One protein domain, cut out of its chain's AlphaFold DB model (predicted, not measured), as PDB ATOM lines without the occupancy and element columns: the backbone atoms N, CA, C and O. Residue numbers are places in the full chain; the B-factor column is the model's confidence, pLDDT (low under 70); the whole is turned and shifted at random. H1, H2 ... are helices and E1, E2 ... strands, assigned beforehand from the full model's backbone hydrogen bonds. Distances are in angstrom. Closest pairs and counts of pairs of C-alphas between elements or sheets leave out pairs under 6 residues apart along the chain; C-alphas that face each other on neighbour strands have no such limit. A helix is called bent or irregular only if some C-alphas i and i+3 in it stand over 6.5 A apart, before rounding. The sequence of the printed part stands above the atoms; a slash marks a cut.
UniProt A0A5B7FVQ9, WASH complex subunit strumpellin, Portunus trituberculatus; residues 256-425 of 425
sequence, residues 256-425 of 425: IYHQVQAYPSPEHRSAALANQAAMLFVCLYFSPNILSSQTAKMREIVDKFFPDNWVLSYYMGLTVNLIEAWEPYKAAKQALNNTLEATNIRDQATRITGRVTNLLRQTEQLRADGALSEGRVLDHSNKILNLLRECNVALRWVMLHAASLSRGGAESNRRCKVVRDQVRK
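This is residues 256 to 425 of the 425 residues of the protein "WASH complex subunit strumpellin" of Portunus trituberculatus (UniProt A0A5B7FVQ9). Two long helices, H8 and H10, cross at a steep angle and run to a far tip where H9 sits, making one end of an elongated model. The other end is a cluster of shorter helices, H3, H4, H5 and H7, with a small strand hairpin, E1 and E2, packed by E1 on H3 and on the last part of H10; H12 packs on the first part of H8. The printed part has 170 residues, with named elements in the order H1 to H5, E1, E2, H6 to H12; E1 and E2 make an antiparallel sheet, and the class is mostly helix. The whole is compact, with a radius of gyration of the C-alphas of 17.9 A, and spans 57 by 36 by 28 A.

H1 is residues 259 to 262, beginning at C-alpha 259 (39.197, 28.528, 45.944). H2 is 266 to 272, irregular, with C-alphas 267 and 270 7.5 A apart. H3 is 274 to 286, 19.6 A long; H4 is 288 to 293; H5 is 295 to 305, 15.3 A. E1 is 311 to 315, E2 318 to 321, H6 322 to 325 and H7 330 to 336. H8, 342 to 367, is 37.1 A long and begins at C-alpha 342 (54.557, 50.459, 58.354). H9 is 374 to 379, H10 381 to 402, 31.0 A, and H11 405 to 408. H12, 414 to 423, 14.7 A, ends at C-alpha 423 (55.642, 49.756, 48.798).

H1 touches H2, closest at the C-alphas of Gln 259 and Ala 272, 5.4 A. The closest C-alphas of H3 and E1 are Ala 278 and Tyr 314, 4.7 A. H4 touches H7, about perpendicular at 88 degrees, closest at C-alphas Leu 291 and Ala 332, 5.0 A. H5 touches H7 at a shallow tilt of 30 degrees, the same way, closest at C-alphas Thr 295 and Ala 331, 4.6 A. In the hairpin E1 and E2, N 314 and O 318 are within hydrogen-bond range at 2.9 A. H6 only just touches H12, with 3 pairs of C-alphas within 8 A, closest Ile 323 and Cys 416, 6.6 A. H8, with residues 352 to 363 alone, touches H10 at a steep tilt of 44 degrees, opposite ways, closest at C-alphas Ile 352 and Ala 394, 6.1 A. H8, with residues 342 to 349 alone, touches H12, closest at C-alphas Ala 349 and Val 423, 5.3 A. H9 is close to H10 but not clearly touching. The closest C-alphas of E2 and H11 are Val 320 and Gly 408, 4.6 A. Every O i to N i+4 pair is within range in H4, H5, H7, H8, H9, H10 and H12; H3 has 7 of 9, and H2 1 of 3, with 3 of 4 O i to N i+3 pairs.

The two C-alphas farthest apart are those of Ser 293 and Gly 370, 58.7 A. The printed part has no cut, and it ends at the chain's last residue, 425. No link is long; H8 to H9 is short, the others tight. Mean pLDDT of the printed part is 90.5, and residues 369 to 370, 406 to 410 and 425 are under 70.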
ATOM      1  N   ILE A 256      32.895  30.381  49.232       94.75
ATOM      2  CA  ILE A 256      31.736  30.025  48.396       94.75
ATOM      3  C   ILE A 256      32.149  29.464  47.033       94.75
ATOM      4  O   ILE A 256      31.340  28.820  46.384       94.75
ATOM      5  N   TYR A 257      33.400  29.676  46.616       93.75
ATOM      6  CA  TYR A 257      33.958  29.184  45.355       93.75
ATOM      7  C   TYR A 257      34.938  28.017  45.535       93.75
ATOM      8  O   TYR A 257      35.537  27.579  44.551       93.75
ATOM      9  N   HIS A 258      35.144  27.536  46.767       92.56
ATOM     10  CA  HIS A 258      36.132  26.505  47.106       92.56
ATOM     11  C   HIS A 258      37.558  26.811  46.603       92.56
ATOM     12  O   HIS A 258      38.338  25.904  46.293       92.56
ATOM     13  N   GLN A 259      37.921  28.094  46.513       90.62
ATOM     14  CA  GLN A 259      39.197  28.528  45.944       90.62
ATOM     15  C   GLN A 259      40.379  28.186  46.845       90.62
ATOM     16  O   GLN A 259      41.463  27.914  46.339       90.62
ATOM     17  N   VAL A 260      40.208  28.131  48.166       89.19
ATOM     18  CA  VAL A 260      41.306  27.821  49.096       89.19
ATOM     19  C   VAL A 260      41.913  26.445  48.799       89.19
ATOM     20  O   VAL A 260      43.123  26.277  48.909       89.19
ATOM     21  N   GLN A 261      41.121  25.482  48.317       87.44
ATOM     22  CA  GLN A 261      41.633  24.166  47.912       87.44
ATOM     23  C   GLN A 261      42.589  24.250  46.711       87.44
ATOM     24  O   GLN A 261      43.531  23.467  46.606       87.44
ATOM     25  N   ALA A 262      42.381  25.227  45.825       85.62
ATOM     26  CA  ALA A 262      43.255  25.486  44.690       85.62
ATOM     27  C   ALA A 262      44.532  26.249  45.079       85.62
ATOM     28  O   ALA A 262      45.447  26.307  44.259       85.62
ATOM     29  N   TYR A 263      44.624  26.795  46.299       87.56
ATOM     30  CA  TYR A 263      45.761  27.555  46.826       87.56
ATOM     31  C   TYR A 263      46.286  26.924  48.132       87.56
ATOM     32  O   TYR A 263      45.945  27.373  49.223       87.56
ATOM     33  N   PRO A 264      47.151  25.895  48.046       80.50
ATOM     34  CA  PRO A 264      47.542  25.086  49.205       80.50
ATOM     35  C   PRO A 264      48.409  25.836  50.227       80.50
ATOM     36  O   PRO A 264      48.505  25.411  51.376       80.50
ATOM     37  N   SER A 265      49.063  26.932  49.824       86.62
ATOM     38  CA  SER A 265      49.853  27.753  50.742       86.62
ATOM     39  C   SER A 265      48.936  28.675  51.553       86.62
ATOM     40  O   SER A 265      48.210  29.472  50.951       86.62
ATOM     41  N   PRO A 266      49.010  28.669  52.899       86.25
ATOM     42  CA  PRO A 266      48.246  29.595  53.737       86.25
ATOM     43  C   PRO A 266      48.493  31.071  53.396       86.25
ATOM     44  O   PRO A 266      47.607  31.908  53.562       86.25
ATOM     45  N   GLU A 267      49.678  31.394  52.871       86.56
ATOM     46  CA  GLU A 267      50.038  32.752  52.458       86.56
ATOM     47  C   GLU A 267      49.271  33.241  51.225       86.56
ATOM     48  O   GLU A 267      49.274  34.432  50.933       86.56
ATOM     49  N   HIS A 268      48.632  32.341  50.474       90.88
ATOM     50  CA  HIS A 268      47.866  32.691  49.279       90.88
ATOM     51  C   HIS A 268      46.398  32.990  49.585       90.88
ATOM     52  O   HIS A 268      45.642  33.290  48.664       90.88
ATOM     53  N   ARG A 269      45.977  32.924  50.856       92.06
ATOM     54  CA  ARG A 269      44.571  33.083  51.256       92.06
ATOM     55  C   ARG A 269      43.932  34.354  50.694       92.06
ATOM     56  O   ARG A 269      42.819  34.290  50.180       92.06
ATOM     57  N   SER A 270      44.625  35.488  50.776       92.00
ATOM     58  CA  SER A 270      44.122  36.777  50.291       92.00
ATOM     59  C   SER A 270      43.895  36.778  48.776       92.00
ATOM     60  O   SER A 270      42.891  37.305  48.302       92.00
ATOM     61  N   ALA A 271      44.773  36.117  48.017       93.25
ATOM     62  CA  ALA A 271      44.623  35.935  46.578       93.25
ATOM     63  C   ALA A 271      43.504  34.939  46.229       93.25
ATOM     64  O   ALA A 271      42.703  35.220  45.338       93.25
ATOM     65  N   ALA A 272      43.413  33.817  46.953       94.25
ATOM     66  CA  ALA A 272      42.383  32.796  46.761       94.25
ATOM     67  C   ALA A 272      40.974  33.362  46.977       94.25
ATOM     68  O   ALA A 272      40.069  33.141  46.177       94.25
ATOM     69  N   LEU A 273      40.804  34.157  48.036       95.56
ATOM     70  CA  LEU A 273      39.527  34.762  48.405       95.56
ATOM     71  C   LEU A 273      39.289  36.127  47.747       95.56
ATOM     72  O   LEU A 273      38.317  36.795  48.085       95.56
ATOM     73  N   ALA A 274      40.136  36.572  46.814       94.75
ATOM     74  CA  ALA A 274      40.106  37.953  46.337       94.75
ATOM     75  C   ALA A 274      38.798  38.334  45.617       94.75
ATOM     76  O   ALA A 274      38.337  39.469  45.748       94.75
ATOM     77  N   ASN A 275      38.182  37.398  44.887       94.44
ATOM     78  CA  ASN A 275      36.878  37.626  44.250       94.44
ATOM     79  C   ASN A 275      35.773  37.757  45.307       94.44
ATOM     80  O   ASN A 275      35.002  38.710  45.284       94.44
ATOM     81  N   GLN A 276      35.754  36.862  46.296       96.69
ATOM     82  CA  GLN A 276      34.803  36.925  47.407       96.69
ATOM     83  C   GLN A 276      35.000  38.190  48.262       96.69
ATOM     84  O   GLN A 276      34.029  38.798  48.704       96.69
ATOM     85  N   ALA A 277      36.245  38.635  48.446       97.25
ATOM     86  CA  ALA A 277      36.580  39.882  49.125       97.25
ATOM     87  C   ALA A 277      36.018  41.105  48.383       97.25
ATOM     88  O   ALA A 277      35.478  42.013  49.014       97.25
ATOM     89  N   ALA A 278      36.101  41.116  47.047       97.38
ATOM     90  CA  ALA A 278      35.486  42.147  46.214       97.38
ATOM     91  C   ALA A 278      33.957  42.151  46.340       97.38
ATOM     92  O   ALA A 278      33.364  43.219  46.506       97.38
ATOM     93  N   MET A 279      33.327  40.971  46.341       98.38
ATOM     94  CA  MET A 279      31.886  40.848  46.571       98.38
ATOM     95  C   MET A 279      31.494  41.399  47.936       98.38
ATOM     96  O   MET A 279      30.597  42.230  48.036       98.38
ATOM     97  N   LEU A 280      32.211  40.994  48.985       98.25
ATOM     98  CA  LEU A 280      31.962  41.449  50.345       98.25
ATOM     99  C   LEU A 280      32.133  42.967  50.475       98.25
ATOM    100  O   LEU A 280      31.282  43.614  51.075       98.25
ATOM    101  N   PHE A 281      33.178  43.546  49.873       98.25
ATOM    102  CA  PHE A 281      33.384  44.997  49.849       98.25
ATOM    103  C   PHE A 281      32.164  45.746  49.297       98.25
ATOM    104  O   PHE A 281      31.704  46.695  49.927       98.25
ATOM    105  N   VAL A 282      31.626  45.311  48.151       98.56
ATOM    106  CA  VAL A 282      30.445  45.943  47.543       98.56
ATOM    107  C   VAL A 282      29.199  45.689  48.395       98.56
ATOM    108  O   VAL A 282      28.453  46.623  48.691       98.56
ATOM    109  N   CYS A 283      28.987  44.449  48.843       98.62
ATOM    110  CA  CYS A 283      27.791  44.064  49.588       98.62
ATOM    111  C   CYS A 283      27.682  44.754  50.959       98.62
ATOM    112  O   CYS A 283      26.576  44.964  51.456       98.62
ATOM    113  N   LEU A 284      28.805  45.148  51.573       98.50
ATOM    114  CA  LEU A 284      28.815  45.873  52.847       98.50
ATOM    115  C   LEU A 284      28.078  47.221  52.778       98.50
ATOM    116  O   LEU A 284      27.549  47.663  53.799       98.50
ATOM    117  N   TYR A 285      27.966  47.849  51.603       98.31
ATOM    118  CA  TYR A 285      27.216  49.101  51.444       98.31
ATOM    119  C   TYR A 285      25.692  48.929  51.550       98.31
ATOM    120  O   TYR A 285      25.003  49.898  51.859       98.31
ATOM    121  N   PHE A 286      25.164  47.705  51.408       98.38
ATOM    122  CA  PHE A 286      23.766  47.397  51.749       98.38
ATOM    123  C   PHE A 286      23.539  47.276  53.266       98.38
ATOM    124  O   PHE A 286      22.400  47.288  53.728       98.38
ATOM    125  N   SER A 287      24.606  47.177  54.069       97.69
ATOM    126  CA  SER A 287      24.538  47.153  55.535       97.69
ATOM    127  C   SER A 287      25.612  48.063  56.156       97.69
ATOM    128  O   SER A 287      26.527  47.591  56.843       97.69
ATOM    129  N   PRO A 288      25.506  49.395  55.965       96.94
ATOM    130  CA  PRO A 288      26.542  50.350  56.377       96.94
ATOM    131  C   PRO A 288      26.799  50.349  57.890       96.94
ATOM    132  O   PRO A 288      27.877  50.720  58.350       96.94
ATOM    133  N   ASN A 289      25.843  49.864  58.691       97.50
ATOM    134  CA  ASN A 289      26.031  49.681  60.126       97.50
ATOM    135  C   ASN A 289      27.220  48.752  60.449       97.50
ATOM    136  O   ASN A 289      27.910  48.970  61.445       97.50
ATOM    137  N   ILE A 290      27.499  47.746  59.609       98.06
ATOM    138  CA  ILE A 290      28.665  46.873  59.794       98.06
ATOM    139  C   ILE A 290      29.955  47.692  59.689       98.06
ATOM    140  O   ILE A 290      30.787  47.632  60.593       98.06
ATOM    141  N   LEU A 291      30.072  48.509  58.638       97.94
ATOM    142  CA  LEU A 291      31.227  49.374  58.388       97.94
ATOM    143  C   LEU A 291      31.422  50.413  59.504       97.94
ATOM    144  O   LEU A 291      32.553  50.684  59.910       97.94
ATOM    145  N   SER A 292      30.332  50.995  60.010       97.50
ATOM    146  CA  SER A 292      30.384  52.114  60.958       97.50
ATOM    147  C   SER A 292      30.552  51.692  62.417       97.50
ATOM    148  O   SER A 292      31.331  52.323  63.134       97.50
ATOM    149  N   SER A 293      29.843  50.654  62.879       97.94
ATOM    150  CA  SER A 293      29.714  50.355  64.318       97.94
ATOM    151  C   SER A 293      30.160  48.945  64.728       97.94
ATOM    152  O   SER A 293      30.609  48.753  65.862       97.94
ATOM    153  N   GLN A 294      30.101  47.950  63.834       97.81
ATOM    154  CA  GLN A 294      30.328  46.543  64.198       97.81
ATOM    155  C   GLN A 294      31.816  46.167  64.181       97.81
ATOM    156  O   GLN A 294      32.285  45.387  63.353       97.81
ATOM    157  N   THR A 295      32.556  46.698  65.157       97.69
ATOM    158  CA  THR A 295      34.022  46.567  65.284       97.69
ATOM    159  C   THR A 295      34.517  45.118  65.227       97.69
ATOM    160  O   THR A 295      35.483  44.834  64.524       97.69
ATOM    161  N   ALA A 296      33.850  44.188  65.920       97.50
ATOM    162  CA  ALA A 296      34.242  42.777  65.917       97.50
ATOM    163  C   ALA A 296      34.105  42.137  64.525       97.50
ATOM    164  O   ALA A 296      35.039  41.488  64.060       97.50
ATOM    165  N   LYS A 297      32.983  42.381  63.831       97.69
ATOM    166  CA  LYS A 297      32.768  41.847  62.479       97.69
ATOM    167  C   LYS A 297      33.741  42.453  61.475       97.69
ATOM    168  O   LYS A 297      34.295  41.721  60.667       97.69
ATOM    169  N   MET A 298      33.985  43.765  61.535       98.12
ATOM    170  CA  MET A 298      34.948  44.399  60.629       98.12
ATOM    171  C   MET A 298      36.376  43.917  60.858       98.12
ATOM    172  O   MET A 298      37.097  43.733  59.883       98.12
ATOM    173  N   ARG A 299      36.776  43.662  62.110       97.62
ATOM    174  CA  ARG A 299      38.081  43.060  62.410       97.62
ATOM    175  C   ARG A 299      38.222  41.687  61.759       97.62
ATOM    176  O   ARG A 299      39.164  41.478  61.013       97.62
ATOM    177  N   GLU A 300      37.249  40.804  61.961       97.62
ATOM    178  CA  GLU A 300      37.244  39.477  61.334       97.62
ATOM    179  C   GLU A 300      37.300  39.554  59.800       97.62
ATOM    180  O   GLU A 300      38.056  38.817  59.170       97.62
ATOM    181  N   ILE A 301      36.535  40.471  59.195       97.88
ATOM    182  CA  ILE A 301      36.543  40.696  57.745       97.88
ATOM    183  C   ILE A 301      37.936  41.128  57.270       97.88
ATOM    184  O   ILE A 301      38.458  40.558  56.313       97.88
ATOM    185  N   VAL A 302      38.550  42.114  57.926       97.75
ATOM    186  CA  VAL A 302      39.880  42.604  57.539       97.75
ATOM    187  C   VAL A 302      40.944  41.531  57.733       97.75
ATOM    188  O   VAL A 302      41.706  41.275  56.805       97.75
ATOM    189  N   ASP A 303      40.948  40.838  58.868       95.81
ATOM    190  CA  ASP A 303      41.935  39.796  59.152       95.81
ATOM    191  C   ASP A 303      41.825  38.628  58.150       95.81
ATOM    192  O   ASP A 303      42.838  38.070  57.711       95.81
ATOM    193  N   LYS A 304      40.602  38.262  57.737       95.44
ATOM    194  CA  LYS A 304      40.373  37.178  56.768       95.44
ATOM    195  C   LYS A 304      40.740  37.587  55.338       95.44
ATOM    196  O   LYS A 304      41.473  36.839  54.685       95.44
ATOM    197  N   PHE A 305      40.240  38.730  54.864       96.44
ATOM    198  CA  PHE A 305      40.250  39.102  53.440       96.44
ATOM    199  C   PHE A 305      41.276  40.175  53.060       96.44
ATOM    200  O   PHE A 305      41.716  40.209  51.913       96.44
ATOM    201  N   PHE A 306      41.671  41.035  53.999       96.44
ATOM    202  CA  PHE A 306      42.518  42.204  53.749       96.44
ATOM    203  C   PHE A 306      43.751  42.303  54.681       96.44
ATOM    204  O   PHE A 306      44.095  43.415  55.084       96.44
ATOM    205  N   PRO A 307      44.455  41.205  55.045       95.19
ATOM    206  CA  PRO A 307      45.609  41.286  55.956       95.19
ATOM    207  C   PRO A 307      46.852  41.923  55.303       95.19
ATOM    208  O   PRO A 307      47.724  42.470  55.976       95.19
ATOM    209  N   ASP A 308      46.933  41.849  53.977       93.56
ATOM    210  CA  ASP A 308      48.074  42.225  53.138       93.56
ATOM    211  C   ASP A 308      47.654  42.992  51.869       93.56
ATOM    212  O   ASP A 308      48.495  43.307  51.029       93.56
ATOM    213  N   ASN A 309      46.358  43.287  51.713       92.44
ATOM    214  CA  ASN A 309      45.791  43.986  50.563       92.44
ATOM    215  C   ASN A 309      44.902  45.143  51.037       92.44
ATOM    216  O   ASN A 309      43.957  44.931  51.792       92.44
ATOM    217  N   TRP A 310      45.158  46.356  50.550       93.56
ATOM    218  CA  TRP A 310      44.290  47.532  50.771       93.56
ATOM    219  C   TRP A 310      43.876  48.218  49.467       93.56
ATOM    220  O   TRP A 310      43.120  49.190  49.486       93.56
ATOM    221  N   VAL A 311      44.350  47.711  48.331       93.44
ATOM    222  CA  VAL A 311      43.846  48.046  47.001       93.44
ATOM    223  C   VAL A 311      43.242  46.780  46.413       93.44
ATOM    224  O   VAL A 311      43.901  45.744  46.371       93.44
ATOM    225  N   LEU A 312      41.993  46.850  45.962       92.69
ATOM    226  CA  LEU A 312      41.299  45.718  45.349       92.69
ATOM    227  C   LEU A 312      40.725  46.098  43.987       92.69
ATOM    228  O   LEU A 312      40.344  47.244  43.766       92.69
ATOM    229  N   SER A 313      40.632  45.114  43.094       93.12
ATOM    230  CA  SER A 313      39.811  45.197  41.884       93.12
ATOM    231  C   SER A 313      38.416  44.693  42.231       93.12
ATOM    232  O   SER A 313      38.248  43.488  42.418       93.12
ATOM    233  N   TYR A 314      37.435  45.592  42.326       94.12
ATOM    234  CA  TYR A 314      36.079  45.211  42.718       94.12
ATOM    235  C   TYR A 314      35.221  44.737  41.545       94.12
ATOM    236  O   TYR A 314      34.252  44.032  41.795       94.12
ATOM    237  N   TYR A 315      35.559  45.078  40.294       93.38
ATOM    238  CA  TYR A 315      34.940  44.518  39.084       93.38
ATOM    239  C   TYR A 315      35.795  44.808  37.839       93.38
ATOM    240  O   TYR A 315      36.136  45.962  37.611       93.38
ATOM    241  N   MET A 316      36.143  43.792  37.035       87.12
ATOM    242  CA  MET A 316      36.814  43.913  35.716       87.12
ATOM    243  C   MET A 316      37.895  45.017  35.600       87.12
ATOM    244  O   MET A 316      37.924  45.781  34.639       87.12
ATOM    245  N   GLY A 317      38.798  45.120  36.581       83.56
ATOM    246  CA  GLY A 317      39.895  46.098  36.574       83.56
ATOM    247  C   GLY A 317      39.559  47.477  37.155       83.56
ATOM    248  O   GLY A 317      40.468  48.291  37.312       83.56
ATOM    249  N   LEU A 318      38.305  47.737  37.537       89.50
ATOM    250  CA  LEU A 318      37.951  48.875  38.382       89.50
ATOM    251  C   LEU A 318      38.523  48.652  39.780       89.50
ATOM    252  O   LEU A 318      38.181  47.682  40.466       89.50
ATOM    253  N   THR A 319      39.418  49.548  40.184       91.94
ATOM    254  CA  THR A 319      40.135  49.449  41.453       91.94
ATOM    255  C   THR A 319      39.625  50.441  42.479       91.94
ATOM    256  O   THR A 319      39.190  51.536  42.139       91.94
ATOM    257  N   VAL A 320      39.740  50.080  43.751       91.38
ATOM    258  CA  VAL A 320      39.430  50.966  44.872       91.38
ATOM    259  C   VAL A 320      40.480  50.816  45.964       91.38
ATOM    260  O   VAL A 320      40.982  49.719  46.220       91.38
ATOM    261  N   ASN A 321      40.821  51.935  46.603       93.62
ATOM    262  CA  ASN A 321      41.696  51.960  47.766       93.62
ATOM    263  C   ASN A 321      40.859  52.006  49.052       93.62
ATOM    264  O   ASN A 321      40.134  52.974  49.296       93.62
ATOM    265  N   LEU A 322      40.976  50.978  49.892       95.00
ATOM    266  CA  LEU A 322      40.217  50.852  51.137       95.00
ATOM    267  C   LEU A 322      40.515  51.976  52.133       95.00
ATOM    268  O   LEU A 322      39.633  52.338  52.907       95.00
ATOM    269  N   ILE A 323      41.715  52.566  52.090       93.75
ATOM    270  CA  ILE A 323      42.085  53.700  52.949       93.75
ATOM    271  C   ILE A 323      41.122  54.868  52.730       93.75
ATOM    272  O   ILE A 323      40.728  55.526  53.683       93.75
ATOM    273  N   GLU A 324      40.753  55.131  51.479       91.06
ATOM    274  CA  GLU A 324      39.829  56.205  51.127       91.06
ATOM    275  C   GLU A 324      38.376  55.743  51.224       91.06
ATOM    276  O   GLU A 324      37.548  56.411  51.845       91.06
ATOM    277  N   ALA A 325      38.069  54.578  50.650       92.56
ATOM    278  CA  ALA A 325      36.707  54.068  50.586       92.56
ATOM    279  C   ALA A 325      36.105  53.825  51.974       92.56
ATOM    280  O   ALA A 325      34.895  53.993  52.137       92.56
ATOM    281  N   TRP A 326      36.921  53.478  52.972       95.38
ATOM    282  CA  TRP A 326      36.467  53.255  54.342       95.38
ATOM    283  C   TRP A 326      36.800  54.371  55.331       95.38
ATOM    284  O   TRP A 326      36.451  54.250  56.503       95.38
ATOM    285  N   GLU A 327      37.395  55.479  54.885       92.94
ATOM    286  CA  GLU A 327      37.726  56.614  55.760       92.94
ATOM    287  C   GLU A 327      36.532  57.137  56.591       92.94
ATOM    288  O   GLU A 327      36.732  57.418  57.777       92.94
ATOM    289  N   PRO A 328      35.293  57.225  56.053       94.00
ATOM    290  CA  PRO A 328      34.134  57.683  56.827       94.00
ATOM    291  C   PRO A 328      33.640  56.679  57.880       94.00
ATOM    292  O   PRO A 328      32.884  57.051  58.777       94.00
ATOM    293  N   TYR A 329      34.036  55.407  57.787       97.06
ATOM    294  CA  TYR A 329      33.446  54.329  58.574       97.06
ATOM    295  C   TYR A 329      34.375  53.900  59.712       97.06
ATOM    296  O   TYR A 329      35.395  53.241  59.505       97.06
ATOM    297  N   LYS A 330      34.012  54.260  60.948       97.50
ATOM    298  CA  LYS A 330      34.865  54.084  62.135       97.50
ATOM    299  C   LYS A 330      35.341  52.640  62.339       97.50
ATOM    300  O   LYS A 330      36.542  52.434  62.513       97.50
ATOM    301  N   ALA A 331      34.436  51.656  62.333       98.25
ATOM    302  CA  ALA A 331      34.803  50.258  62.576       98.25
ATOM    303  C   ALA A 331      35.690  49.685  61.455       98.25
ATOM    304  O   ALA A 331      36.690  49.028  61.747       98.25
ATOM    305  N   ALA A 332      35.383  49.989  60.192       97.88
ATOM    306  CA  ALA A 332      36.181  49.573  59.039       97.88
ATOM    307  C   ALA A 332      37.583  50.206  59.038       97.88
ATOM    308  O   ALA A 332      38.587  49.504  58.916       97.88
ATOM    309  N   LYS A 333      37.665  51.524  59.262       96.88
ATOM    310  CA  LYS A 333      38.928  52.264  59.377       96.88
ATOM    311  C   LYS A 333      39.800  51.731  60.511       96.88
ATOM    312  O   LYS A 333      41.009  51.590  60.341       96.88
ATOM    313  N   GLN A 334      39.201  51.442  61.667       97.38
ATOM    314  CA  GLN A 334      39.928  50.893  62.808       97.38
ATOM    315  C   GLN A 334      40.466  49.490  62.513       97.38
ATOM    316  O   GLN A 334      41.618  49.219  62.839       97.38
ATOM    317  N   ALA A 335      39.660  48.623  61.895       97.62
ATOM    318  CA  ALA A 335      40.078  47.274  61.528       97.62
ATOM    319  C   ALA A 335      41.251  47.284  60.532       97.62
ATOM    320  O   ALA A 335      42.202  46.529  60.701       97.62
ATOM    321  N   LEU A 336      41.234  48.198  59.557       97.19
ATOM    322  CA  LEU A 336      42.269  48.304  58.522       97.19
ATOM    323  C   LEU A 336      43.630  48.802  59.042       97.19
ATOM    324  O   LEU A 336      44.640  48.646  58.361       97.19
ATOM    325  N   ASN A 337      43.700  49.408  60.232       95.44
ATOM    326  CA  ASN A 337      44.953  49.984  60.730       95.44
ATOM    327  C   ASN A 337      46.079  48.951  60.877       95.44
ATOM    328  O   ASN A 337      47.209  49.300  60.555       95.44
ATOM    329  N   ASN A 338      45.769  47.713  61.277       91.75
ATOM    330  CA  ASN A 338      46.762  46.642  61.422       91.75
ATOM    331  C   ASN A 338      47.410  46.297  60.071       91.75
ATOM    332  O   ASN A 338      48.628  46.201  59.953       91.75
ATOM    333  N   THR A 339      46.595  46.196  59.017       94.94
ATOM    334  CA  THR A 339      47.067  45.996  57.641       94.94
ATOM    335  C   THR A 339      47.995  47.129  57.193       94.94
ATOM    336  O   THR A 339      48.961  46.895  56.470       94.94
ATOM    337  N   LEU A 340      47.713  48.358  57.636       95.56
ATOM    338  CA  LEU A 340      48.410  49.581  57.233       95.56
ATOM    339  C   LEU A 340      49.580  49.967  58.152       95.56
ATOM    340  O   LEU A 340      50.083  51.092  58.053       95.56
ATOM    341  N   GLU A 341      50.010  49.083  59.053       95.25
ATOM    342  CA  GLU A 341      51.216  49.306  59.846       95.25
ATOM    343  C   GLU A 341      52.459  49.321  58.949       95.25
ATOM    344  O   GLU A 341      52.618  48.492  58.053       95.25
ATOM    345  N   ALA A 342      53.371  50.267  59.193       93.56
ATOM    346  CA  ALA A 342      54.557  50.459  58.354       93.56
ATOM    347  C   ALA A 342      55.479  49.226  58.320       93.56
ATOM    348  O   ALA A 342      56.141  48.976  57.314       93.56
ATOM    349  N   THR A 343      55.521  48.467  59.417       95.25
ATOM    350  CA  THR A 343      56.210  47.174  59.519       95.25
ATOM    351  C   THR A 343      55.575  46.156  58.581       95.25
ATOM    352  O   THR A 343      56.252  45.688  57.672       95.25
ATOM    353  N   ASN A 344      54.264  45.915  58.706       95.00
ATOM    354  CA  ASN A 344      53.539  44.991  57.834       95.00
ATOM    355  C   ASN A 344      53.698  45.373  56.356       95.00
ATOM    356  O   ASN A 344      54.086  44.537  55.550       95.00
ATOM    357  N   ILE A 345      53.485  46.644  55.994       94.75
ATOM    358  CA  ILE A 345      53.622  47.115  54.604       94.75
ATOM    359  C   ILE A 345      55.015  46.791  54.044       94.75
ATOM    360  O   ILE A 345      55.125  46.275  52.930       94.75
ATOM    361  N   ARG A 346      56.076  47.075  54.809       93.94
ATOM    362  CA  ARG A 346      57.461  46.829  54.386       93.94
ATOM    363  C   ARG A 346      57.768  45.340  54.275       93.94
ATOM    364  O   ARG A 346      58.420  44.933  53.312       93.94
ATOM    365  N   ASP A 347      57.284  44.540  55.218       94.12
ATOM    366  CA  ASP A 347      57.463  43.089  55.206       94.12
ATOM    367  C   ASP A 347      56.770  42.477  53.981       94.12
ATOM    368  O   ASP A 347      57.378  41.686  53.257       94.12
ATOM    369  N   GLN A 348      55.542  42.917  53.671       94.06
ATOM    370  CA  GLN A 348      54.820  42.505  52.466       94.06
ATOM    371  C   GLN A 348      55.562  42.896  51.184       94.06
ATOM    372  O   GLN A 348      55.781  42.049  50.316       94.06
ATOM    373  N   ALA A 349      55.992  44.156  51.073       93.56
ATOM    374  CA  ALA A 349      56.696  44.662  49.896       93.56
ATOM    375  C   ALA A 349      58.031  43.933  49.661       93.56
ATOM    376  O   ALA A 349      58.318  43.499  48.541       93.56
ATOM    377  N   THR A 350      58.813  43.718  50.723       93.94
ATOM    378  CA  THR A 350      60.094  42.993  50.664       93.94
ATOM    379  C   THR A 350      59.873  41.538  50.257       93.94
ATOM    380  O   THR A 350      60.544  41.026  49.357       93.94
ATOM    381  N   ARG A 351      58.884  40.874  50.869       93.12
ATOM    382  CA  ARG A 351      58.524  39.483  50.574       93.12
ATOM    383  C   ARG A 351      58.106  39.300  49.118       93.12
ATOM    384  O   ARG A 351      58.589  38.380  48.457       93.12
ATOM    385  N   ILE A 352      57.225  40.161  48.609       93.12
ATOM    386  CA  ILE A 352      56.754  40.077  47.223       93.12
ATOM    387  C   ILE A 352      57.886  40.386  46.242       93.12
ATOM    388  O   ILE A 352      58.056  39.639  45.284       93.12
ATOM    389  N   THR A 353      58.717  41.396  46.501       91.94
ATOM    390  CA  THR A 353      59.883  41.718  45.657       91.94
ATOM    391  C   THR A 353      60.868  40.546  45.567       91.94
ATOM    392  O   THR A 353      61.296  40.161  44.473       91.94
ATOM    393  N   GLY A 354      61.175  39.911  46.703       93.50
ATOM    394  CA  GLY A 354      62.003  38.703  46.741       93.50
ATOM    395  C   GLY A 354      61.378  37.538  45.963       93.50
ATOM    396  O   GLY A 354      62.066  36.877  45.180       93.50
ATOM    397  N   ARG A 355      60.061  37.322  46.111       93.31
ATOM    398  CA  ARG A 355      59.321  36.305  45.342       93.31
ATOM    399  C   ARG A 355      59.371  36.586  43.847       93.31
ATOM    400  O   ARG A 355      59.767  35.696  43.106       93.31
ATOM    401  N   VAL A 356      59.059  37.802  43.402       94.50
ATOM    402  CA  VAL A 356      59.094  38.190  41.981       94.50
ATOM    403  C   VAL A 356      60.468  37.919  41.372       94.50
ATOM    404  O   VAL A 356      60.547  37.303  40.314       94.50
ATOM    405  N   THR A 357      61.552  38.279  42.064       94.06
ATOM    406  CA  THR A 357      62.925  38.037  41.585       94.06
ATOM    407  C   THR A 357      63.209  36.544  41.377       94.06
ATOM    408  O   THR A 357      63.762  36.140  40.354       94.06
ATOM    409  N   ASN A 358      62.797  35.692  42.322       94.56
ATOM    410  CA  ASN A 358      62.975  34.244  42.198       94.56
ATOM    411  C   ASN A 358      62.078  33.644  41.100       94.56
ATOM    412  O   ASN A 358      62.527  32.795  40.329       94.56
ATOM    413  N   LEU A 359      60.826  34.097  41.016       95.19
ATOM    414  CA  LEU A 359      59.854  33.631  40.029       95.19
ATOM    415  C   LEU A 359      60.295  33.983  38.608       95.19
ATOM    416  O   LEU A 359      60.258  33.104  37.754       95.19
ATOM    417  N   LEU A 360      60.809  35.196  38.378       94.25
ATOM    418  CA  LEU A 360      61.374  35.605  37.089       94.25
ATOM    419  C   LEU A 360      62.466  34.633  36.631       94.25
ATOM    420  O   LEU A 360      62.339  34.032  35.564       94.25
ATOM    421  N   ARG A 361      63.453  34.355  37.492       93.12
ATOM    422  CA  ARG A 361      64.521  33.386  37.201       93.12
ATOM    423  C   ARG A 361      63.976  31.989  36.869       93.12
ATOM    424  O   ARG A 361      64.465  31.339  35.952       93.12
ATOM    425  N   GLN A 362      62.973  31.507  37.607       91.62
ATOM    426  CA  GLN A 362      62.360  30.197  37.343       91.62
ATOM    427  C   GLN A 362      61.589  30.174  36.016       91.62
ATOM    428  O   GLN A 362      61.664  29.194  35.278       91.62
ATOM    429  N   THR A 363      60.874  31.252  35.687       91.50
ATOM    430  CA  THR A 363      60.151  31.366  34.414       91.50
ATOM    431  C   THR A 363      61.092  31.490  33.216       91.50
ATOM    432  O   THR A 363      60.823  30.899  32.174       91.50
ATOM    433  N   GLU A 364      62.231  32.171  33.362       89.69
ATOM    434  CA  GLU A 364      63.269  32.247  32.326       89.69
ATOM    435  C   GLU A 364      63.884  30.875  32.031       89.69
ATOM    436  O   GLU A 364      64.094  30.530  30.870       89.69
ATOM    437  N   GLN A 365      64.096  30.044  33.056       86.56
ATOM    438  CA  GLN A 365      64.568  28.666  32.870       86.56
ATOM    439  C   GLN A 365      63.575  27.807  32.075       86.56
ATOM    440  O   GLN A 365      63.996  26.977  31.274       86.56
ATOM    441  N   LEU A 366      62.266  28.017  32.258       85.12
ATOM    442  CA  LEU A 366      61.229  27.336  31.469       85.12
ATOM    443  C   LEU A 366      61.090  27.883  30.044       85.12
ATOM    444  O   LEU A 366      60.509  27.214  29.195       85.12
ATOM    445  N   ARG A 367      61.610  29.083  29.776       79.12
ATOM    446  CA  ARG A 367      61.628  29.681  28.438       79.12
ATOM    447  C   ARG A 367      62.754  29.117  27.562       79.12
ATOM    448  O   ARG A 367      62.687  29.267  26.347       79.12
ATOM    449  N   ALA A 368      63.773  28.485  28.147       82.56
ATOM    450  CA  ALA A 368      64.854  27.862  27.388       82.56
ATOM    451  C   ALA A 368      64.330  26.757  26.446       82.56
ATOM    452  O   ALA A 368      63.421  26.001  26.805       82.56
ATOM    453  N   ASP A 369      64.917  26.657  25.249       65.56
ATOM    454  CA  ASP A 369      64.460  25.741  24.198       65.56
ATOM    455  C   ASP A 369      64.345  24.292  24.703       65.56
ATOM    456  O   ASP A 369      65.250  23.734  25.331       65.56
ATOM    457  N   GLY A 370      63.191  23.671  24.443       69.19
ATOM    458  CA  GLY A 370      62.897  22.291  24.841       69.19
ATOM    459  C   GLY A 370      62.500  22.090  26.311       69.19
ATOM    460  O   GLY A 370      62.311  20.946  26.726       69.19
ATOM    461  N   ALA A 371      62.354  23.140  27.128       71.19
ATOM    462  CA  ALA A 371      61.879  23.014  28.514       71.19
ATOM    463  C   ALA A 371      60.366  22.724  28.630       71.19
ATOM    464  O   ALA A 371      59.946  22.073  29.585       71.19
ATOM    465  N   LEU A 372      59.567  23.136  27.639       81.50
ATOM    466  CA  LEU A 372      58.111  22.934  27.572       81.50
ATOM    467  C   LEU A 372      57.701  21.958  26.452       81.50
ATOM    468  O   LEU A 372      56.762  22.216  25.705       81.50
ATOM    469  N   SER A 373      58.418  20.842  26.300       83.69
ATOM    470  CA  SER A 373      57.939  19.738  25.456       83.69
ATOM    471  C   SER A 373      56.810  18.966  26.150       83.69
ATOM    472  O   SER A 373      56.747  18.936  27.380       83.69
ATOM    473  N   GLU A 374      55.943  18.305  25.378       82.56
ATOM    474  CA  GLU A 374      54.785  17.556  25.899       82.56
ATOM    475  C   GLU A 374      55.170  16.578  27.021       82.56
ATOM    476  O   GLU A 374      54.628  16.657  28.122       82.56
ATOM    477  N   GLY A 375      56.186  15.738  26.792       83.38
ATOM    478  CA  GLY A 375      56.671  14.793  27.803       83.38
ATOM    479  C   GLY A 375      57.153  15.478  29.086       83.38
ATOM    480  O   GLY A 375      56.769  15.087  30.182       83.38
ATOM    481  N   ARG A 376      57.912  16.577  28.975       80.44
ATOM    482  CA  ARG A 376      58.427  17.297  30.152       80.44
ATOM    483  C   ARG A 376      57.334  17.997  30.947       80.44
ATOM    484  O   ARG A 376      57.446  18.072  32.171       80.44
ATOM    485  N   VAL A 377      56.306  18.510  30.274       85.94
ATOM    486  CA  VAL A 377      55.150  19.131  30.928       85.94
ATOM    487  C   VAL A 377      54.346  18.086  31.693       85.94
ATOM    488  O   VAL A 377      53.967  18.349  32.833       85.94
ATOM    489  N   LEU A 378      54.130  16.899  31.116       86.38
ATOM    490  CA  LEU A 378      53.451  15.799  31.804       86.38
ATOM    491  C   LEU A 378      54.245  15.343  33.038       86.38
ATOM    492  O   LEU A 378      53.679  15.282  34.133       86.38
ATOM    493  N   ASP A 379      55.561  15.159  32.892       87.38
ATOM    494  CA  ASP A 379      56.458  14.725  33.972       87.38
ATOM    495  C   ASP A 379      56.579  15.750  35.119       87.38
ATOM    496  O   ASP A 379      56.803  15.379  36.272       87.38
ATOM    497  N   HIS A 380      56.416  17.051  34.833       86.81
ATOM    498  CA  HIS A 380      56.615  18.144  35.802       86.81
ATOM    499  C   HIS A 380      55.372  19.015  36.038       86.81
ATOM    500  O   HIS A 380      55.486  20.127  36.567       86.81
ATOM    501  N   SER A 381      54.184  18.521  35.692       88.94
ATOM    502  CA  SER A 381      52.912  19.263  35.735       88.94
ATOM    503  C   SER A 381      52.674  19.983  37.068       88.94
ATOM    504  O   SER A 381      52.426  21.188  37.089       88.94
ATOM    505  N   ASN A 382      52.864  19.295  38.196       88.81
ATOM    506  CA  ASN A 382      52.711  19.878  39.534       88.81
ATOM    507  C   ASN A 382      53.656  21.063  39.789       88.81
ATOM    508  O   ASN A 382      53.249  22.072  40.365       88.81
ATOM    509  N   LYS A 383      54.918  20.968  39.350       88.44
ATOM    510  CA  LYS A 383      55.911  22.038  39.527       88.44
ATOM    511  C   LYS A 383      55.546  23.264  38.688       88.44
ATOM    512  O   LYS A 383      55.631  24.383  39.187       88.44
ATOM    513  N   ILE A 384      55.105  23.047  37.448       89.31
ATOM    514  CA  ILE A 384      54.683  24.114  36.533       89.31
ATOM    515  C   ILE A 384      53.422  24.808  37.063       89.31
ATOM    516  O   ILE A 384      53.387  26.034  37.133       89.31
ATOM    517  N   LEU A 385      52.417  24.046  37.503       89.31
ATOM    518  CA  LEU A 385      51.183  24.597  38.075       89.31
ATOM    519  C   LEU A 385      51.445  25.382  39.366       89.31
ATOM    520  O   LEU A 385      50.858  26.446  39.571       89.31
ATOM    521  N   ASN A 386      52.353  24.901  40.218       90.94
ATOM    522  CA  ASN A 386      52.768  25.637  41.410       90.94
ATOM    523  C   ASN A 386      53.461  26.952  41.044       90.94
ATOM    524  O   ASN A 386      53.106  27.985  41.607       90.94
ATOM    525  N   LEU A 387      54.381  26.941  40.075       92.25
ATOM    526  CA  LEU A 387      55.032  28.161  39.599       92.25
ATOM    527  C   LEU A 387      54.018  29.155  39.014       92.25
ATOM    528  O   LEU A 387      54.058  30.331  39.356       92.25
ATOM    529  N   LEU A 388      53.078  28.687  38.189       91.50
ATOM    530  CA  LEU A 388      52.019  29.523  37.617       91.50
ATOM    531  C   LEU A 388      51.182  30.195  38.715       91.50
ATOM    532  O   LEU A 388      50.924  31.397  38.651       91.50
ATOM    533  N   ARG A 389      50.789  29.436  39.743       92.69
ATOM    534  CA  ARG A 389      50.039  29.966  40.887       92.69
ATOM    535  C   ARG A 389      50.835  31.027  41.641       92.69
ATOM    536  O   ARG A 389      50.308  32.102  41.909       92.69
ATOM    537  N   GLU A 390      52.095  30.743  41.956       93.88
ATOM    538  CA  GLU A 390      52.995  31.681  42.630       93.88
ATOM    539  C   GLU A 390      53.165  32.983  41.833       93.88
ATOM    540  O   GLU A 390      53.044  34.074  42.397       93.88
ATOM    541  N   CYS A 391      53.358  32.875  40.514       94.75
ATOM    542  CA  CYS A 391      53.405  34.015  39.600       94.75
ATOM    543  C   CYS A 391      52.107  34.823  39.635       94.75
ATOM    544  O   CYS A 391      52.165  36.040  39.784       94.75
ATOM    545  N   ASN A 392      50.944  34.171  39.558       93.50
ATOM    546  CA  ASN A 392      49.649  34.852  39.577       93.50
ATOM    547  C   ASN A 392      49.412  35.616  40.887       93.50
ATOM    548  O   ASN A 392      48.951  36.757  40.854       93.50
ATOM    549  N   VAL A 393      49.760  35.021  42.032       94.12
ATOM    550  CA  VAL A 393      49.641  35.668  43.350       94.12
ATOM    551  C   VAL A 393      50.535  36.905  43.428       94.12
ATOM    552  O   VAL A 393      50.058  37.989  43.771       94.12
ATOM    553  N   ALA A 394      51.817  36.762  43.077       94.81
ATOM    554  CA  ALA A 394      52.773  37.862  43.133       94.81
ATOM    555  C   ALA A 394      52.408  38.984  42.147       94.81
ATOM    556  O   ALA A 394      52.359  40.154  42.529       94.81
ATOM    557  N   LEU A 395      52.085  38.630  40.899       93.69
ATOM    558  CA  LEU A 395      51.724  39.582  39.853       93.69
ATOM    559  C   LEU A 395      50.462  40.365  40.220       93.69
ATOM    560  O   LEU A 395      50.458  41.588  40.101       93.69
ATOM    561  N   ARG A 396      49.417  39.691  40.721       92.94
ATOM    562  CA  ARG A 396      48.188  40.355  41.178       92.94
ATOM    563  C   ARG A 396      48.495  41.405  42.241       92.94
ATOM    564  O   ARG A 396      48.028  42.537  42.126       92.94
ATOM    565  N   TRP A 397      49.277  41.041  43.259       94.31
ATOM    566  CA  TRP A 397      49.612  41.959  44.346       94.31
ATOM    567  C   TRP A 397      50.386  43.177  43.832       94.31
ATOM    568  O   TRP A 397      50.013  44.310  44.143       94.31
ATOM    569  N   VAL A 398      51.403  42.956  42.988       92.88
ATOM    570  CA  VAL A 398      52.204  44.030  42.377       92.88
ATOM    571  C   VAL A 398      51.334  44.940  41.517       92.88
ATOM    572  O   VAL A 398      51.397  46.156  41.671       92.88
ATOM    573  N   MET A 399      50.489  44.382  40.646       91.31
ATOM    574  CA  MET A 399      49.613  45.171  39.777       91.31
ATOM    575  C   MET A 399      48.689  46.087  40.581       91.31
ATOM    576  O   MET A 399      48.517  47.242  40.205       91.31
ATOM    577  N   LEU A 400      48.125  45.603  41.692       91.44
ATOM    578  CA  LEU A 400      47.225  46.393  42.533       91.44
ATOM    579  C   LEU A 400      47.965  47.474  43.333       91.44
ATOM    580  O   LEU A 400      47.522  48.619  43.369       91.44
ATOM    581  N   HIS A 401      49.104  47.145  43.947       91.12
ATOM    582  CA  HIS A 401      49.793  48.057  44.871       91.12
ATOM    583  C   HIS A 401      50.799  48.994  44.186       91.12
ATOM    584  O   HIS A 401      51.152  50.032  44.749       91.12
ATOM    585  N   ALA A 402      51.222  48.686  42.957       85.56
ATOM    586  CA  ALA A 402      52.049  49.572  42.137       85.56
ATOM    587  C   ALA A 402      51.232  50.490  41.209       85.56
ATOM    588  O   ALA A 402      51.796  51.463  40.686       85.56
ATOM    589  N   ALA A 403      49.932  50.208  41.018       80.56
ATOM    590  CA  ALA A 403      49.038  50.978  40.158       80.56
ATOM    591  C   ALA A 403      49.030  52.479  40.491       80.56
ATOM    592  O   ALA A 403      49.274  52.920  41.620       80.56
ATOM    593  N   SER A 404      48.725  53.291  39.474       76.50
ATOM    594  CA  SER A 404      48.503  54.720  39.682       76.50
ATOM    595  C   SER A 404      47.323  54.940  40.627       76.50
ATOM    596  O   SER A 404      46.259  54.353  40.442       76.50
ATOM    597  N   LEU A 405      47.488  55.855  41.588       75.50
ATOM    598  CA  LEU A 405      46.413  56.243  42.506       75.50
ATOM    599  C   LEU A 405      45.255  56.938  41.777       75.50
ATOM    600  O   LEU A 405      44.147  56.961  42.302       75.50
ATOM    601  N   SER A 406      45.488  57.441  40.558       64.88
ATOM    602  CA  SER A 406      44.444  58.023  39.711       64.88
ATOM    603  C   SER A 406      43.362  57.010  39.317       64.88
ATOM    604  O   SER A 406      42.204  57.383  39.180       64.88
ATOM    605  N   ARG A 407      43.694  55.714  39.202       59.25
ATOM    606  CA  ARG A 407      42.730  54.651  38.848       59.25
ATOM    607  C   ARG A 407      41.841  54.194  40.016       59.25
ATOM    608  O   ARG A 407      40.997  53.326  39.821       59.25
ATOM    609  N   GLY A 408      42.016  54.755  41.215       56.72
ATOM    610  CA  GLY A 408      41.284  54.338  42.415       56.72
ATOM    611  C   GLY A 408      40.891  55.475  43.356       56.72
ATOM    612  O   GLY A 408      40.782  55.218  44.550       56.72
ATOM    613  N   GLY A 409      40.764  56.713  42.854       61.50
ATOM    614  CA  GLY A 409      40.335  57.907  43.618       61.50
ATOM    615  C   GLY A 409      41.384  58.497  44.573       61.50
ATOM    616  O   GLY A 409      41.363  59.680  44.910       61.50
ATOM    617  N   ALA A 410      42.398  57.705  44.911       67.25
ATOM    618  CA  ALA A 410      43.300  57.935  46.030       67.25
ATOM    619  C   ALA A 410      44.395  58.992  45.805       67.25
ATOM    620  O   ALA A 410      45.257  59.189  46.666       67.25
ATOM    621  N   GLU A 411      44.408  59.667  44.656       70.69
ATOM    622  CA  GLU A 411      45.466  60.611  44.293       70.69
ATOM    623  C   GLU A 411      45.481  61.856  45.192       70.69
ATOM    624  O   GLU A 411      46.548  62.377  45.529       70.69
ATOM    625  N   SER A 412      44.318  62.313  45.651       75.31
ATOM    626  CA  SER A 412      44.225  63.453  46.569       75.31
ATOM    627  C   SER A 412      44.521  63.075  48.031       75.31
ATOM    628  O   SER A 412      44.854  63.942  48.842       75.31
ATOM    629  N   ASN A 413      44.487  61.783  48.377       83.25
ATOM    630  CA  ASN A 413      44.628  61.307  49.750       83.25
ATOM    631  C   ASN A 413      46.105  61.133  50.158       83.25
ATOM    632  O   ASN A 413      46.830  60.263  49.665       83.25
ATOM    633  N   ARG A 414      46.555  61.945  51.126       86.56
ATOM    634  CA  ARG A 414      47.938  61.921  51.638       86.56
ATOM    635  C   ARG A 414      48.332  60.559  52.216       86.56
ATOM    636  O   ARG A 414      49.466  60.134  52.011       86.56
ATOM    637  N   ARG A 415      47.427  59.869  52.919       89.06
ATOM    638  CA  ARG A 415      47.719  58.559  53.524       89.06
ATOM    639  C   ARG A 415      47.930  57.500  52.444       89.06
ATOM    640  O   ARG A 415      48.886  56.737  52.539       89.06
ATOM    641  N   CYS A 416      47.122  57.516  51.384       89.81
ATOM    642  CA  CYS A 416      47.295  56.618  50.240       89.81
ATOM    643  C   CYS A 416      48.651  56.810  49.547       89.81
ATOM    644  O   CYS A 416      49.325  55.827  49.244       89.81
ATOM    645  N   LYS A 417      49.076  58.066  49.348       88.50
ATOM    646  CA  LYS A 417      50.408  58.396  48.810       88.50
ATOM    647  C   LYS A 417      51.527  57.823  49.680       88.50
ATOM    648  O   LYS A 417      52.361  57.082  49.177       88.50
ATOM    649  N   VAL A 418      51.484  58.087  50.987       89.88
ATOM    650  CA  VAL A 418      52.494  57.606  51.945       89.88
ATOM    651  C   VAL A 418      52.589  56.079  51.962       89.88
ATOM    652  O   VAL A 418      53.694  55.542  51.974       89.88
ATOM    653  N   VAL A 419      51.456  55.374  51.956       90.31
ATOM    654  CA  VAL A 419      51.435  53.904  51.945       90.31
ATOM    655  C   VAL A 419      51.992  53.356  50.630       90.31
ATOM    656  O   VAL A 419      52.818  52.448  50.650       90.31
ATOM    657  N   ARG A 420      51.619  53.935  49.481       89.00
ATOM    658  CA  ARG A 420      52.163  53.520  48.178       89.00
ATOM    659  C   ARG A 420      53.673  53.739  48.090       89.00
ATOM    660  O   ARG A 420      54.386  52.890  47.567       89.00
ATOM    661  N   ASP A 421      54.169  54.862  48.597       88.56
ATOM    662  CA  ASP A 421      55.599  55.165  48.550       88.56
ATOM    663  C   ASP A 421      56.413  54.219  49.450       88.56
ATOM    664  O   ASP A 421      57.572  53.958  49.152       88.56
ATOM    665  N   GLN A 422      55.816  53.656  50.508       87.56
ATOM    666  CA  GLN A 422      56.441  52.589  51.302       87.56
ATOM    667  C   GLN A 422      56.521  51.252  50.561       87.56
ATOM    668  O   GLN A 422      57.450  50.501  50.818       87.56
ATOM    669  N   VAL A 423      55.591  50.964  49.645       88.12
ATOM    670  CA  VAL A 423      55.642  49.756  48.798       88.12
ATOM    671  C   VAL A 423      56.722  49.860  47.719       88.12
ATOM    672  O   VAL A 423      57.248  48.847  47.272       88.12
ATOM    673  N   ARG A 424      57.031  51.081  47.262       79.88
ATOM    674  CA  ARG A 424      58.011  51.339  46.191       79.88
ATOM    675  C   ARG A 424      59.457  51.471  46.674       79.88
ATOM    676  O   ARG A 424      60.349  51.551  45.833       79.88
ATOM    677  N   LYS A 425      59.666  51.578  47.985       66.38
ATOM    678  CA  LYS A 425      60.986  51.563  48.621       66.38
ATOM    679  C   LYS A 425      61.384  50.129  48.902       66.38
ATOM    680  O   LYS A 425      62.585  49.844  48.725       66.38
TER     681      LYS A 425